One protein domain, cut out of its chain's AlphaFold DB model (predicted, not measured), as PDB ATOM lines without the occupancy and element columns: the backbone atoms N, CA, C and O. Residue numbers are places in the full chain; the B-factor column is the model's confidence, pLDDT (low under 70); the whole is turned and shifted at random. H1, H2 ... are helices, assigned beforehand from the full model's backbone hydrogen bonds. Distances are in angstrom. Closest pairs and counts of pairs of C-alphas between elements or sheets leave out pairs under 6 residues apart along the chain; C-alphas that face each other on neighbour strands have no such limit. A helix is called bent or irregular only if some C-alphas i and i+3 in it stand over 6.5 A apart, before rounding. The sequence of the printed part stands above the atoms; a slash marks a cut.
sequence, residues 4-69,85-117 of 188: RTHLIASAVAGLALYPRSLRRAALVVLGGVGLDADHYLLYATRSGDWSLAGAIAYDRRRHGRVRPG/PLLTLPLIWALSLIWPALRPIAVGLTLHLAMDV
ATOM      1  N   ARG A   4     -26.626  -8.419  38.832       88.12
ATOM      2  CA  ARG A   4     -27.315  -8.014  37.593       88.12
ATOM      3  C   ARG A   4     -28.129  -9.160  36.987       88.12
ATOM      4  O   ARG A   4     -29.257  -8.938  36.562       88.12
ATOM      5  N   THR A   5     -27.560 -10.360  36.927       89.81
ATOM      6  CA  THR A   5     -28.245 -11.545  36.395       89.81
ATOM      7  C   THR A   5     -29.423 -11.918  37.285       89.81
ATOM      8  O   THR A   5     -30.520 -12.115  36.773       89.81
ATOM      9  N   HIS A   6     -29.220 -11.939  38.603       92.44
ATOM     10  CA  HIS A   6     -30.271 -12.252  39.569       92.44
ATOM     11  C   HIS A   6     -31.417 -11.241  39.511       92.44
ATOM     12  O   HIS A   6     -32.579 -11.637  39.456       92.44
ATOM     13  N   LEU A   7     -31.099  -9.946  39.432       94.75
ATOM     14  CA  LEU A   7     -32.072  -8.868  39.305       94.75
ATOM     15  C   LEU A   7     -32.906  -9.010  38.031       94.75
ATOM     16  O   LEU A   7     -34.131  -8.996  38.108       94.75
ATOM     17  N   ILE A   8     -32.261  -9.183  36.872       96.25
ATOM     18  CA  ILE A   8     -32.963  -9.317  35.588       96.25
ATOM     19  C   ILE A   8     -33.837 -10.571  35.585       96.25
ATOM     20  O   ILE A   8     -35.019 -10.484  35.262       96.25
ATOM     21  N   ALA A   9     -33.287 -11.724  35.974       95.44
ATOM     22  CA  ALA A   9     -34.031 -12.979  35.994       95.44
ATOM     23  C   ALA A   9     -35.240 -12.901  36.935       95.44
ATOM     24  O   ALA A   9     -36.341 -13.299  36.559       95.44
ATOM     25  N   SER A  10     -35.062 -12.323  38.125       96.38
ATOM     26  CA  SER A  10     -36.141 -12.181  39.107       96.38
ATOM     27  C   SER A  10     -37.186 -11.157  38.678       96.38
ATOM     28  O   SER A  10     -38.369 -11.364  38.933       96.38
ATOM     29  N   ALA A  11     -36.789 -10.084  37.987       97.12
ATOM     30  CA  ALA A  11     -37.723  -9.110  37.426       97.12
ATOM     31  C   ALA A  11     -38.574  -9.731  36.313       97.12
ATOM     32  O   ALA A  11     -39.798  -9.616  36.343       97.12
ATOM     33  N   VAL A  12     -37.942 -10.452  35.380       97.75
ATOM     34  CA  VAL A  12     -38.641 -11.174  34.306       97.75
ATOM     35  C   VAL A  12     -39.593 -12.215  34.894       97.75
ATOM     36  O   VAL A  12     -40.772 -12.226  34.545       97.75
ATOM     37  N   ALA A  13     -39.124 -13.043  35.831       97.38
ATOM     38  CA  ALA A  13     -39.957 -14.051  36.483       97.38
ATOM     39  C   ALA A  13     -41.109 -13.424  37.282       97.38
ATOM     40  O   ALA A  13     -42.241 -13.896  37.208       97.38
ATOM     41  N   GLY A  14     -40.847 -12.340  38.015       97.25
ATOM     42  CA  GLY A  14     -41.857 -11.626  38.789       97.25
ATOM     43  C   GLY A  14     -42.975 -11.069  37.911       97.25
ATOM     44  O   GLY A  14     -44.148 -11.276  38.221       97.25
ATOM     45  N   LEU A  15     -42.625 -10.415  36.801       97.62
ATOM     46  CA  LEU A  15     -43.599  -9.880  35.845       97.62
ATOM     47  C   LEU A  15     -44.362 -10.989  35.108       97.62
ATOM     48  O   LEU A  15     -45.561 -10.846  34.890       97.62
ATOM     49  N   ALA A  16     -43.703 -12.102  34.774       97.69
ATOM     50  CA  ALA A  16     -44.341 -13.236  34.106       97.69
ATOM     51  C   ALA A  16     -45.326 -13.988  35.020       97.69
ATOM     52  O   ALA A  16     -46.421 -14.345  34.590       97.69
ATOM     53  N   LEU A  17     -44.959 -14.216  36.286       97.56
ATOM     54  CA  LEU A  17     -45.779 -14.967  37.244       97.56
ATOM     55  C   LEU A  17     -46.875 -14.112  37.893       97.56
ATOM     56  O   LEU A  17     -47.920 -14.635  38.284       97.56
ATOM     57  N   TYR A  18     -46.653 -12.801  38.021       96.75
ATOM     58  CA  TYR A  18     -47.579 -11.875  38.679       96.75
ATOM     59  C   TYR A  18     -47.866 -10.616  37.840       96.75
ATOM     60  O   TYR A  18     -47.747  -9.501  38.357       96.75
ATOM     61  N   PRO A  19     -48.334 -10.747  36.583       96.44
ATOM     62  CA  PRO A  19     -48.495  -9.611  35.667       96.44
ATOM     63  C   PRO A  19     -49.514  -8.573  36.158       96.44
ATOM     64  O   PRO A  19     -49.426  -7.398  35.823       96.44
ATOM     65  N   ARG A  20     -50.479  -8.995  36.986       96.94
ATOM     66  CA  ARG A  20     -51.532  -8.133  37.551       96.94
ATOM     67  C   ARG A  20     -51.227  -7.626  38.965       96.94
ATOM     68  O   ARG A  20     -52.069  -6.980  39.576       96.94
ATOM     69  N   SER A  21     -50.061  -7.950  39.531       97.44
ATOM     70  CA  SER A  21     -49.712  -7.564  40.900       97.44
ATOM     71  C   SER A  21     -48.246  -7.158  41.004       97.44
ATOM     72  O   SER A  21     -47.384  -7.964  41.357       97.44
ATOM     73  N   LEU A  22     -47.980  -5.867  40.778       96.69
ATOM     74  CA  LEU A  22     -46.638  -5.286  40.907       96.69
ATOM     75  C   LEU A  22     -46.031  -5.525  42.291       96.69
ATOM     76  O   LEU A  22     -44.841  -5.800  42.399       96.69
ATOM     77  N   ARG A  23     -46.851  -5.514  43.351       97.69
ATOM     78  CA  ARG A  23     -46.398  -5.844  44.709       97.69
ATOM     79  C   ARG A  23     -45.828  -7.263  44.789       97.69
ATOM     80  O   ARG A  23     -44.767  -7.453  45.370       97.69
ATOM     81  N   ARG A  24     -46.506  -8.263  44.215       97.94
ATOM     82  CA  ARG A  24     -46.009  -9.651  44.216       97.94
ATOM     83  C   ARG A  24     -44.790  -9.807  43.311       97.94
ATOM     84  O   ARG A  24     -43.836 -10.454  43.725       97.94
ATOM     85  N   ALA A  25     -44.781  -9.165  42.143       97.69
ATOM     86  CA  ALA A  25     -43.611  -9.138  41.266       97.69
ATOM     87  C   ALA A  25     -42.380  -8.542  41.979       97.69
ATOM     88  O   ALA A  25     -41.305  -9.136  41.952       97.69
ATOM     89  N   ALA A  26     -42.549  -7.430  42.701       97.62
ATOM     90  CA  ALA A  26     -41.491  -6.821  43.502       97.62
ATOM     91  C   ALA A  26     -40.999  -7.753  44.620       97.62
ATOM     92  O   ALA A  26     -39.799  -7.834  44.858       97.62
ATOM     93  N   LEU A  27     -41.889  -8.510  45.270       98.06
ATOM     94  CA  LEU A  27     -41.493  -9.510  46.269       98.06
ATOM     95  C   LEU A  27     -40.674 -10.667  45.667       98.06
ATOM     96  O   LEU A  27     -39.759 -11.148  46.332       98.06
ATOM     97  N   VAL A  28     -40.943 -11.082  44.420       98.12
ATOM     98  CA  VAL A  28     -40.070 -12.031  43.696       98.12
ATOM     99  C   VAL A  28     -38.685 -11.434  43.500       98.12
ATOM    100  O   VAL A  28     -37.693 -12.093  43.798       98.12
ATOM    101  N   VAL A  29     -38.608 -10.178  43.048       97.19
ATOM    102  CA  VAL A  29     -37.331  -9.471  42.883       97.19
ATOM    103  C   VAL A  29     -36.577  -9.406  44.204       97.19
ATOM    104  O   VAL A  29     -35.420  -9.808  44.253       97.19
ATOM    105  N   LEU A  30     -37.236  -8.978  45.283       96.25
ATOM    106  CA  LEU A  30     -36.634  -8.883  46.612       96.25
ATOM    107  C   LEU A  30     -36.142 -10.238  47.124       96.25
ATOM    108  O   LEU A  30     -35.025 -10.310  47.624       96.25
ATOM    109  N   GLY A  31     -36.913 -11.315  46.962       95.19
ATOM    110  CA  GLY A  31     -36.446 -12.663  47.306       95.19
ATOM    111  C   GLY A  31     -35.258 -13.107  46.449       95.19
ATOM    112  O   GLY A  31     -34.321 -13.718  46.954       95.19
ATOM    113  N   GLY A  32     -35.270 -12.760  45.162       93.75
ATOM    114  CA  GLY A  32     -34.250 -13.163  44.202       93.75
ATOM    115  C   GLY A  32     -32.936 -12.385  44.271       93.75
ATOM    116  O   GLY A  32     -31.908 -12.909  43.858       93.75
ATOM    117  N   VAL A  33     -32.928 -11.162  44.809       93.94
ATOM    118  CA  VAL A  33     -31.696 -10.363  44.982       93.94
ATOM    119  C   VAL A  33     -31.305 -10.165  46.439       93.94
ATOM    120  O   VAL A  33     -30.138  -9.928  46.726       93.94
ATOM    121  N   GLY A  34     -32.250 -10.268  47.374       92.44
ATOM    122  CA  GLY A  34     -31.997 -10.031  48.794       92.44
ATOM    123  C   GLY A  34     -30.958 -10.987  49.368       92.44
ATOM    124  O   GLY A  34     -30.172 -10.593  50.226       92.44
ATOM    125  N   LEU A  35     -30.885 -12.209  48.834       89.94
ATOM    126  CA  LEU A  35     -29.881 -13.179  49.247       89.94
ATOM    127  C   LEU A  35     -28.450 -12.739  48.891       89.94
ATOM    128  O   LEU A  35     -27.542 -13.045  49.651       89.94
ATOM    129  N   ASP A  36     -28.245 -11.942  47.830       90.62
ATOM    130  CA  ASP A  36     -26.919 -11.407  47.468       90.62
ATOM    131  C   ASP A  36     -26.358 -10.435  48.524       90.62
ATOM    132  O   ASP A  36     -25.152 -10.180  48.544       90.62
ATOM    133  N   ALA A  37     -27.195  -9.887  49.414       90.06
ATOM    134  CA  ALA A  37     -26.735  -8.986  50.469       90.06
ATOM    135  C   ALA A  37     -25.750  -9.674  51.429       90.06
ATOM    136  O   ALA A  37     -24.864  -9.017  51.981       90.06
ATOM    137  N   ASP A  38     -25.845 -10.998  51.592       90.62
ATOM    138  CA  ASP A  38     -24.916 -11.746  52.437       90.62
ATOM    139  C   ASP A  38     -23.473 -11.683  51.911       90.62
ATOM    140  O   ASP A  38     -22.539 -11.634  52.704       90.62
ATOM    141  N   HIS A  39     -23.272 -11.591  50.595       91.31
ATOM    142  CA  HIS A  39     -21.958 -11.500  49.979       91.31
ATOM    143  C   HIS A  39     -21.285 -10.187  50.355       91.31
ATOM    144  O   HIS A  39     -20.085 -10.164  50.625       91.31
ATOM    145  N   TYR A  40     -22.059  -9.103  50.364       92.25
ATOM    146  CA  TYR A  40     -21.598  -7.789  50.782       92.25
ATOM    147  C   TYR A  40     -21.291  -7.765  52.283       92.25
ATOM    148  O   TYR A  40     -20.210  -7.338  52.676       92.25
ATOM    149  N   LEU A  41     -22.182  -8.299  53.121       93.69
ATOM    150  CA  LEU A  41     -21.962  -8.349  54.569       93.69
ATOM    151  C   LEU A  41     -20.766  -9.237  54.940       93.69
ATOM    152  O   LEU A  41     -19.948  -8.865  55.778       93.69
ATOM    153  N   LEU A  42     -20.609 -10.391  54.288       93.62
ATOM    154  CA  LEU A  42     -19.452 -11.269  54.471       93.62
ATOM    155  C   LEU A  42     -18.164 -10.633  53.950       93.62
ATOM    156  O   LEU A  42     -17.106 -10.853  54.532       93.62
ATOM    157  N   TYR A  43     -18.231  -9.847  52.873       94.25
ATOM    158  CA  TYR A  43     -17.090  -9.048  52.435       94.25
ATOM    159  C   TYR A  43     -16.707  -8.049  53.522       94.25
ATOM    160  O   TYR A  43     -15.569  -8.075  53.985       94.25
ATOM    161  N   ALA A  44     -17.653  -7.215  53.952       94.81
ATOM    162  CA  ALA A  44     -17.398  -6.134  54.890       94.81
ATOM    163  C   ALA A  44     -16.869  -6.652  56.230       94.81
ATOM    164  O   ALA A  44     -15.852  -6.180  56.725       94.81
ATOM    165  N   THR A  45     -17.480  -7.709  56.769       95.38
ATOM    166  CA  THR A  45     -17.052  -8.312  58.042       95.38
ATOM    167  C   THR A  45     -15.684  -8.996  57.968       95.38
ATOM    168  O   THR A  45     -14.952  -8.972  58.951       95.38
ATOM    169  N   ARG A  46     -15.302  -9.590  56.828       94.31
ATOM    170  CA  ARG A  46     -14.000 -10.277  56.682       94.31
ATOM    171  C   ARG A  46     -12.861  -9.364  56.247       94.31
ATOM    172  O   ARG A  46     -11.706  -9.670  56.521       94.31
ATOM    173  N   SER A  47     -13.174  -8.299  55.518       93.81
ATOM    174  CA  SER A  47     -12.189  -7.345  55.002       93.81
ATOM    175  C   SER A  47     -12.012  -6.118  55.892       93.81
ATOM    176  O   SER A  47     -10.971  -5.475  55.812       93.81
ATOM    177  N   GLY A  48     -13.017  -5.788  56.711       95.12
ATOM    178  CA  GLY A  48     -13.127  -4.505  57.404       95.12
ATOM    179  C   GLY A  48     -13.611  -3.356  56.509       95.12
ATOM    180  O   GLY A  48     -13.806  -2.247  57.001       95.12
ATOM    181  N   ASP A  49     -13.823  -3.597  55.210       94.81
ATOM    182  CA  ASP A  49     -14.199  -2.581  54.227       94.81
ATOM    183  C   ASP A  49     -15.710  -2.594  53.943       94.81
ATOM    184  O   ASP A  49     -16.246  -3.506  53.313       94.81
ATOM    185  N   TRP A  50     -16.400  -1.536  54.367       95.50
ATOM    186  CA  TRP A  50     -17.832  -1.321  54.126       95.50
ATOM    187  C   TRP A  50     -18.121  -0.576  52.812       95.50
ATOM    188  O   TRP A  50     -19.242  -0.145  52.562       95.50
ATOM    189  N   SER A  51     -17.128  -0.391  51.944       94.81
ATOM    190  CA  SER A  51     -17.333   0.218  50.633       94.81
ATOM    191  C   SER A  51     -18.030  -0.749  49.677       94.81
ATOM    192  O   SER A  51     -17.505  -1.813  49.334       94.81
ATOM    193  N   LEU A  52     -19.182  -0.340  49.138       90.69
ATOM    194  CA  LEU A  52     -19.850  -1.079  48.061       90.69
ATOM    195  C   LEU A  52     -18.954  -1.191  46.816       90.69
ATOM    196  O   LEU A  52     -18.913  -2.239  46.167       90.69
ATOM    197  N   ALA A  53     -18.199  -0.136  46.495       93.06
ATOM    198  CA  ALA A  53     -17.245  -0.158  45.390       93.06
ATOM    199  C   ALA A  53     -16.115  -1.169  45.644       93.06
ATOM    200  O   ALA A  53     -15.756  -1.922  44.734       93.06
ATOM    201  N   GLY A  54     -15.616  -1.238  46.884       92.38
ATOM    202  CA  GLY A  54     -14.642  -2.237  47.328       92.38
ATOM    203  C   GLY A  54     -15.169  -3.663  47.176       92.38
ATOM    204  O   GLY A  54     -14.532  -4.495  46.524       92.38
ATOM    205  N   ALA A  55     -16.391  -3.922  47.648       91.50
ATOM    206  CA  ALA A  55     -17.046  -5.225  47.529       91.50
ATOM    207  C   ALA A  55     -17.214  -5.669  46.066       91.50
ATOM    208  O   ALA A  55     -16.924  -6.819  45.718       91.50
ATOM    209  N   ILE A  56     -17.633  -4.755  45.183       89.81
ATOM    210  CA  ILE A  56     -17.780  -5.023  43.746       89.81
ATOM    211  C   ILE A  56     -16.414  -5.289  43.099       89.81
ATOM    212  O   ILE A  56     -16.279  -6.231  42.312       89.81
ATOM    213  N   ALA A  57     -15.393  -4.488  43.416       90.69
ATOM    214  CA  ALA A  57     -14.040  -4.682  42.900       90.69
ATOM    215  C   ALA A  57     -13.451  -6.025  43.360       90.69
ATOM    216  O   ALA A  57     -12.886  -6.769  42.550       90.69
ATOM    217  N   TYR A  58     -13.648  -6.374  44.632       91.44
ATOM    218  CA  TYR A  58     -13.261  -7.659  45.197       91.44
ATOM    219  C   TYR A  58     -13.978  -8.821  44.507       91.44
ATOM    220  O   TYR A  58     -13.317  -9.770  44.086       91.44
ATOM    221  N   ASP A  59     -15.304  -8.756  44.338       88.19
ATOM    222  CA  ASP A  59     -16.070  -9.811  43.668       88.19
ATOM    223  C   ASP A  59     -15.608 -10.012  42.219       88.19
ATOM    224  O   ASP A  59     -15.320 -11.138  41.819       88.19
ATOM    225  N   ARG A  60     -15.407  -8.935  41.450       86.25
ATOM    226  CA  ARG A  60     -14.882  -9.034  40.076       86.25
ATOM    227  C   ARG A  60     -13.506  -9.694  40.029       86.25
ATOM    228  O   ARG A  60     -13.251 -10.521  39.154       86.25
ATOM    229  N   ARG A  61     -12.623  -9.340  40.966       88.31
ATOM    230  CA  ARG A  61     -11.253  -9.863  41.026       88.31
ATOM    231  C   ARG A  61     -11.208 -11.318  41.485       88.31
ATOM    232  O   ARG A  61     -10.475 -12.111  40.900       88.31
ATOM    233  N   ARG A  62     -11.953 -11.683  42.534       86.81
ATOM    234  CA  ARG A  62     -11.821 -12.993  43.194       86.81
ATOM    235  C   ARG A  62     -12.186 -14.153  42.264       86.81
ATOM    236  O   ARG A  62     -11.561 -15.201  42.326       86.81
ATOM    237  N   HIS A  63     -13.127 -13.963  41.343       83.81
ATOM    238  CA  HIS A  63     -13.486 -15.003  40.366       83.81
ATOM    239  C   HIS A  63     -12.455 -15.156  39.236       83.81
ATOM    240  O   HIS A  63     -12.584 -16.053  38.406       83.81
ATOM    241  N   GLY A  64     -11.467 -14.263  39.158       84.25
ATOM    242  CA  GLY A  64     -10.391 -14.306  38.176       84.25
ATOM    243  C   GLY A  64      -9.189 -15.132  38.631       84.25
ATOM    244  O   GLY A  64      -9.003 -15.392  39.825       84.25
ATOM    245  N   ARG A  65      -8.354 -15.485  37.645       84.44
ATOM    246  CA  ARG A  65      -7.059 -16.145  37.839       84.44
ATOM    247  C   ARG A  65      -6.185 -15.332  38.797       84.44
ATOM    248  O   ARG A  65      -6.073 -14.114  38.631       84.44
ATOM    249  N   VAL A  66      -5.545 -15.993  39.752       86.25
ATOM    250  CA  VAL A  66      -4.458 -15.412  40.540       86.25
ATOM    251  C   VAL A  66      -3.292 -15.146  39.588       86.25
ATOM    252  O   VAL A  66      -2.830 -16.042  38.879       86.25
ATOM    253  N   ARG A  67      -2.855 -13.887  39.511       86.88
ATOM    254  CA  ARG A  67      -1.682 -13.499  38.716       86.88
ATOM    255  C   ARG A  67      -0.418 -13.659  39.569       86.88
ATOM    256  O   ARG A  67      -0.503 -13.438  40.778       86.88
ATOM    257  N   PRO A  68       0.743 -13.991  38.975       88.81
ATOM    258  CA  PRO A  68       2.014 -13.929  39.690       88.81
ATOM    259  C   PRO A  68       2.184 -12.560  40.366       88.81
ATOM    260  O   PRO A  68       1.929 -11.532  39.738       88.81
ATOM    261  N   GLY A  69       2.546 -12.551  41.652       87.94
ATOM    262  CA  GLY A  69       2.689 -11.328  42.450       87.94
ATOM    263  C   GLY A  69       1.389 -10.731  43.017       87.94
ATOM    264  O   GLY A  69       1.446  -9.689  43.664       87.94
ATOM    265  N   PRO A  85     -29.369 -24.811  49.211       92.50
ATOM    266  CA  PRO A  85     -30.756 -24.997  48.783       92.50
ATOM    267  C   PRO A  85     -31.516 -26.010  49.640       92.50
ATOM    268  O   PRO A  85     -32.680 -25.794  49.957       92.50
ATOM    269  N   LEU A  86     -30.823 -27.064  50.088       94.19
ATOM    270  CA  LEU A  86     -31.373 -28.100  50.969       94.19
ATOM    271  C   LEU A  86     -31.767 -27.584  52.361       94.19
ATOM    272  O   LEU A  86     -32.539 -28.242  53.044       94.19
ATOM    273  N   LEU A  87     -31.244 -26.430  52.783       94.38
ATOM    274  CA  LEU A  87     -31.626 -25.781  54.037       94.38
ATOM    275  C   LEU A  87     -32.673 -24.693  53.782       94.38
ATOM    276  O   LEU A  87     -33.746 -24.697  54.375       94.38
ATOM    277  N   THR A  88     -32.371 -23.766  52.878       95.44
ATOM    278  CA  THR A  88     -33.163 -22.548  52.682       95.44
ATOM    279  C   THR A  88     -34.516 -22.820  52.041       95.44
ATOM    280  O   THR A  88     -35.507 -22.226  52.464       95.44
ATOM    281  N   LEU A  89     -34.586 -23.707  51.037       96.62
ATOM    282  CA  LEU A  89     -35.832 -23.943  50.305       96.62
ATOM    283  C   LEU A  89     -36.900 -24.615  51.174       96.62
ATOM    284  O   LEU A  89     -38.009 -24.081  51.209       96.62
ATOM    285  N   PRO A  90     -36.616 -25.706  51.920       97.75
ATOM    286  CA  PRO A  90     -37.617 -26.293  52.807       97.75
ATOM    287  C   PRO A  90     -38.138 -25.295  53.840       97.75
ATOM    288  O   PRO A  90     -39.348 -25.198  54.033       97.75
ATOM    289  N   LEU A  91     -37.246 -24.500  54.444       97.12
ATOM    290  CA  LEU A  91     -37.624 -23.501  55.442       97.12
ATOM    291  C   LEU A  91     -38.545 -22.427  54.852       97.12
ATOM    292  O   LEU A  91     -39.627 -22.193  55.391       97.12
ATOM    293  N   ILE A  92     -38.163 -21.792  53.738       97.25
ATOM    294  CA  ILE A  92     -38.977 -20.708  53.172       97.25
ATOM    295  C   ILE A  92     -40.303 -21.216  52.605       97.25
ATOM    296  O   ILE A  92     -41.326 -20.546  52.746       97.25
ATOM    297  N   TRP A  93     -40.319 -22.407  52.004       98.12
ATOM    298  CA  TRP A  93     -41.560 -22.981  51.502       98.12
ATOM    299  C   TRP A  93     -42.489 -23.386  52.647       98.12
ATOM    300  O   TRP A  93     -43.664 -23.036  52.578       98.12
ATOM    301  N   ALA A  94     -41.984 -23.987  53.731       98.12
ATOM    302  CA  ALA A  94     -42.778 -24.266  54.931       98.12
ATOM    303  C   ALA A  94     -43.374 -22.981  55.536       98.12
ATOM    304  O   ALA A  94     -44.577 -22.909  55.783       98.12
ATOM    305  N   LEU A  95     -42.567 -21.924  55.671       97.62
ATOM    306  CA  LEU A  95     -43.031 -20.600  56.104       97.62
ATOM    307  C   LEU A  95     -44.120 -20.042  55.172       97.62
ATOM    308  O   LEU A  95     -45.090 -19.450  55.637       97.62
ATOM    309  N   SER A  96     -44.005 -20.261  53.859       97.75
ATOM    310  CA  SER A  96     -44.995 -19.807  52.871       97.75
ATOM    311  C   SER A  96     -46.317 -20.589  52.887       97.75
ATOM    312  O   SER A  96     -47.315 -20.111  52.338       97.75
ATOM    313  N   LEU A  97     -46.337 -21.782  53.497       97.31
ATOM    314  CA  LEU A  97     -47.570 -22.531  53.747       97.31
ATOM    315  C   LEU A  97     -48.364 -21.893  54.890       97.31
ATOM    316  O   LEU A  97     -49.579 -21.763  54.774       97.31
ATOM    317  N   ILE A  98     -47.672 -21.438  55.939       97.81
ATOM    318  CA  ILE A  98     -48.264 -20.727  57.083       97.81
ATOM    319  C   ILE A  98     -48.660 -19.299  56.679       97.81
ATOM    320  O   ILE A  98     -49.742 -18.823  57.015       97.81
ATOM    321  N   TRP A  99     -47.805 -18.625  55.904       97.94
ATOM    322  CA  TRP A  99     -48.008 -17.254  55.441       97.94
ATOM    323  C   TRP A  99     -47.980 -17.175  53.908       97.94
ATOM    324  O   TRP A  99     -46.935 -16.888  53.316       97.94
ATOM    325  N   PRO A 100     -49.135 -17.341  53.231       96.31
ATOM    326  CA  PRO A 100     -49.217 -17.345  51.767       96.31
ATOM    327  C   PRO A 100     -48.671 -16.082  51.088       96.31
ATOM    328  O   PRO A 100     -48.259 -16.129  49.927       96.31
ATOM    329  N   ALA A 101     -48.629 -14.954  51.804       96.19
ATOM    330  CA  ALA A 101     -48.028 -13.710  51.328       96.19
ATOM    331  C   ALA A 101     -46.513 -13.822  51.051       96.19
ATOM    332  O   ALA A 101     -45.991 -13.027  50.272       96.19
ATOM    333  N   LEU A 102     -45.820 -14.814  51.628       97.12
ATOM    334  CA  LEU A 102     -44.389 -15.068  51.413       97.12
ATOM    335  C   LEU A 102     -44.092 -15.885  50.150       97.12
ATOM    336  O   LEU A 102     -42.936 -15.963  49.742       97.12
ATOM    337  N   ARG A 103     -45.100 -16.474  49.489       97.75
ATOM    338  CA  ARG A 103     -44.888 -17.300  48.284       97.75
ATOM    339  C   ARG A 103     -44.075 -16.598  47.185       97.75
ATOM    340  O   ARG A 103     -43.171 -17.236  46.657       97.75
ATOM    341  N   PRO A 104     -44.298 -15.307  46.855       98.12
ATOM    342  CA  PRO A 104     -43.467 -14.629  45.863       98.12
ATOM    343  C   PRO A 104     -41.991 -14.539  46.288       98.12
ATOM    344  O   PRO A 104     -41.107 -14.708  45.455       98.12
ATOM    345  N   ILE A 105     -41.713 -14.355  47.585       97.69
ATOM    346  CA  ILE A 105     -40.343 -14.367  48.120       97.69
ATOM    347  C   ILE A 105     -39.730 -15.765  47.961       97.69
ATOM    348  O   ILE A 105     -38.602 -15.883  47.487       97.69
ATOM    349  N   ALA A 106     -40.476 -16.823  48.304       97.88
ATOM    350  CA  ALA A 106     -40.029 -18.210  48.147       97.88
ATOM    351  C   ALA A 106     -39.691 -18.542  46.683       97.88
ATOM    352  O   ALA A 106     -38.666 -19.167  46.411       97.88
ATOM    353  N   VAL A 107     -40.503 -18.066  45.733       98.06
ATOM    354  CA  VAL A 107     -40.232 -18.172  44.290       98.06
ATOM    355  C   VAL A 107     -38.935 -17.449  43.925       98.06
ATOM    356  O   VAL A 107     -38.076 -18.044  43.279       98.06
ATOM    357  N   GLY A 108     -38.764 -16.200  44.372       97.56
ATOM    358  CA  GLY A 108     -37.542 -15.425  44.143       97.56
ATOM    359  C   GLY A 108     -36.287 -16.130  44.662       97.56
ATOM    360  O   GLY A 108     -35.319 -16.293  43.924       97.56
ATOM    361  N   LEU A 109     -36.328 -16.633  45.899       96.88
ATOM    362  CA  LEU A 109     -35.227 -17.393  46.504       96.88
ATOM    363  C   LEU A 109     -34.956 -18.714  45.777       96.88
ATOM    364  O   LEU A 109     -33.799 -19.090  45.600       96.88
ATOM    365  N   THR A 110     -36.003 -19.404  45.321       97.50
ATOM    366  CA  THR A 110     -35.863 -20.626  44.514       97.50
ATOM    367  C   THR A 110     -35.125 -20.327  43.215       97.50
ATOM    368  O   THR A 110     -34.170 -21.025  42.875       97.50
ATOM    369  N   LEU A 111     -35.522 -19.258  42.520       96.50
ATOM    370  CA  LEU A 111     -34.870 -18.823  41.291       96.50
ATOM    371  C   LEU A 111     -33.406 -18.441  41.537       96.50
ATOM    372  O   LEU A 111     -32.533 -18.907  40.807       96.50
ATOM    373  N   HIS A 112     -33.131 -17.645  42.574       95.50
ATOM    374  CA  HIS A 112     -31.770 -17.277  42.964       95.50
ATOM    375  C   HIS A 112     -30.898 -18.518  43.165       95.50
ATOM    376  O   HIS A 112     -29.872 -18.671  42.509       95.50
ATOM    377  N   LEU A 113     -31.329 -19.436  44.033       94.38
ATOM    378  CA  LEU A 113     -30.560 -20.631  44.368       94.38
ATOM    379  C   LEU A 113     -30.367 -21.562  43.170       94.38
ATOM    380  O   LEU A 113     -29.308 -22.177  43.056       94.38
ATOM    381  N   ALA A 114     -31.345 -21.643  42.266       93.06
ATOM    382  CA  ALA A 114     -31.217 -22.396  41.023       93.06
ATOM    383  C   ALA A 114     -30.142 -21.804  40.096       93.06
ATOM    384  O   ALA A 114     -29.359 -22.552  39.513       93.06
ATOM    385  N   MET A 115     -30.060 -20.473  39.991       90.06
ATOM    386  CA  MET A 115     -29.014 -19.795  39.211       90.06
ATOM    387  C   MET A 115     -27.626 -19.931  39.839       90.06
ATOM    388  O   MET A 115     -26.618 -19.925  39.132       90.06
ATOM    389  N   ASP A 116     -27.571 -20.073  41.161       87.81
ATOM    390  CA  ASP A 116     -26.323 -20.137  41.912       87.81
ATOM    391  C   ASP A 116     -25.677 -21.538  41.930       87.81
ATOM    392  O   ASP A 116     -24.536 -21.706  42.402       87.81
ATOM    393  N   VAL A 117     -26.374 -22.535  41.360       82.88
ATOM    394  CA  VAL A 117     -25.834 -23.862  41.050       82.88
ATOM    395  C   VAL A 117     -24.722 -23.709  40.022       82.88
ATOM    396  O   VAL A 117     -24.938 -23.435  38.842       82.88
TER     397      VAL A 117
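What this domain is: This is residues 4 to 69 and 85 to 117 of the 188 residues of an uncharacterized protein of Chloroflexi bacterium (UniProt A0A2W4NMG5). H1, H2 and H6 make a bundle, helices side by side, with H5 folded back along H6; H3 leads away to H4, which crosses it, and residues 60 to 69 stick out. The printed part has 99 residues with six named helices, H1 to H6 in order, and no named strand: all helix. It is loose, with a radius of gyration of the C-alphas of 16.0 A, spanning 53 by 26 by 24 A.

Where its parts are: H1, residues 4 to 17, begins at C-alpha 4 (-27.315, -8.014, 37.593). H2 is residues 22 to 34, H3 37 to 47, H4 52 to 62, H5 85 to 98. H6, residues 100 to 115, 23.9 A long, ends at C-alpha 115 (-29.014, -19.795, 39.211); it is irregular, C-alphas 101 and 104 being 7.2 A apart.

How they stand to each other: H1 and H2 form a hairpin; their closest C-alphas, Gly 14 and Ala 25, are 3.9 A apart. H6, the hub, touches H1, H2 and H5; closest to H2 are C-alphas 108 and 32, 4.0 A. H3 and H4 touch about perpendicular, 85 degrees; closest C-alphas 40 and 55, 6.2 A. Every O i to N i+4 pair is within hydrogen-bond range in H1 to H4, 8 of 10 in H5, 10 of 12 in H6.

The domain as a whole: Residues 70 to 84 are not printed; C-alphas 69 and 85 are 36.7 A apart. No printed residue is under 70.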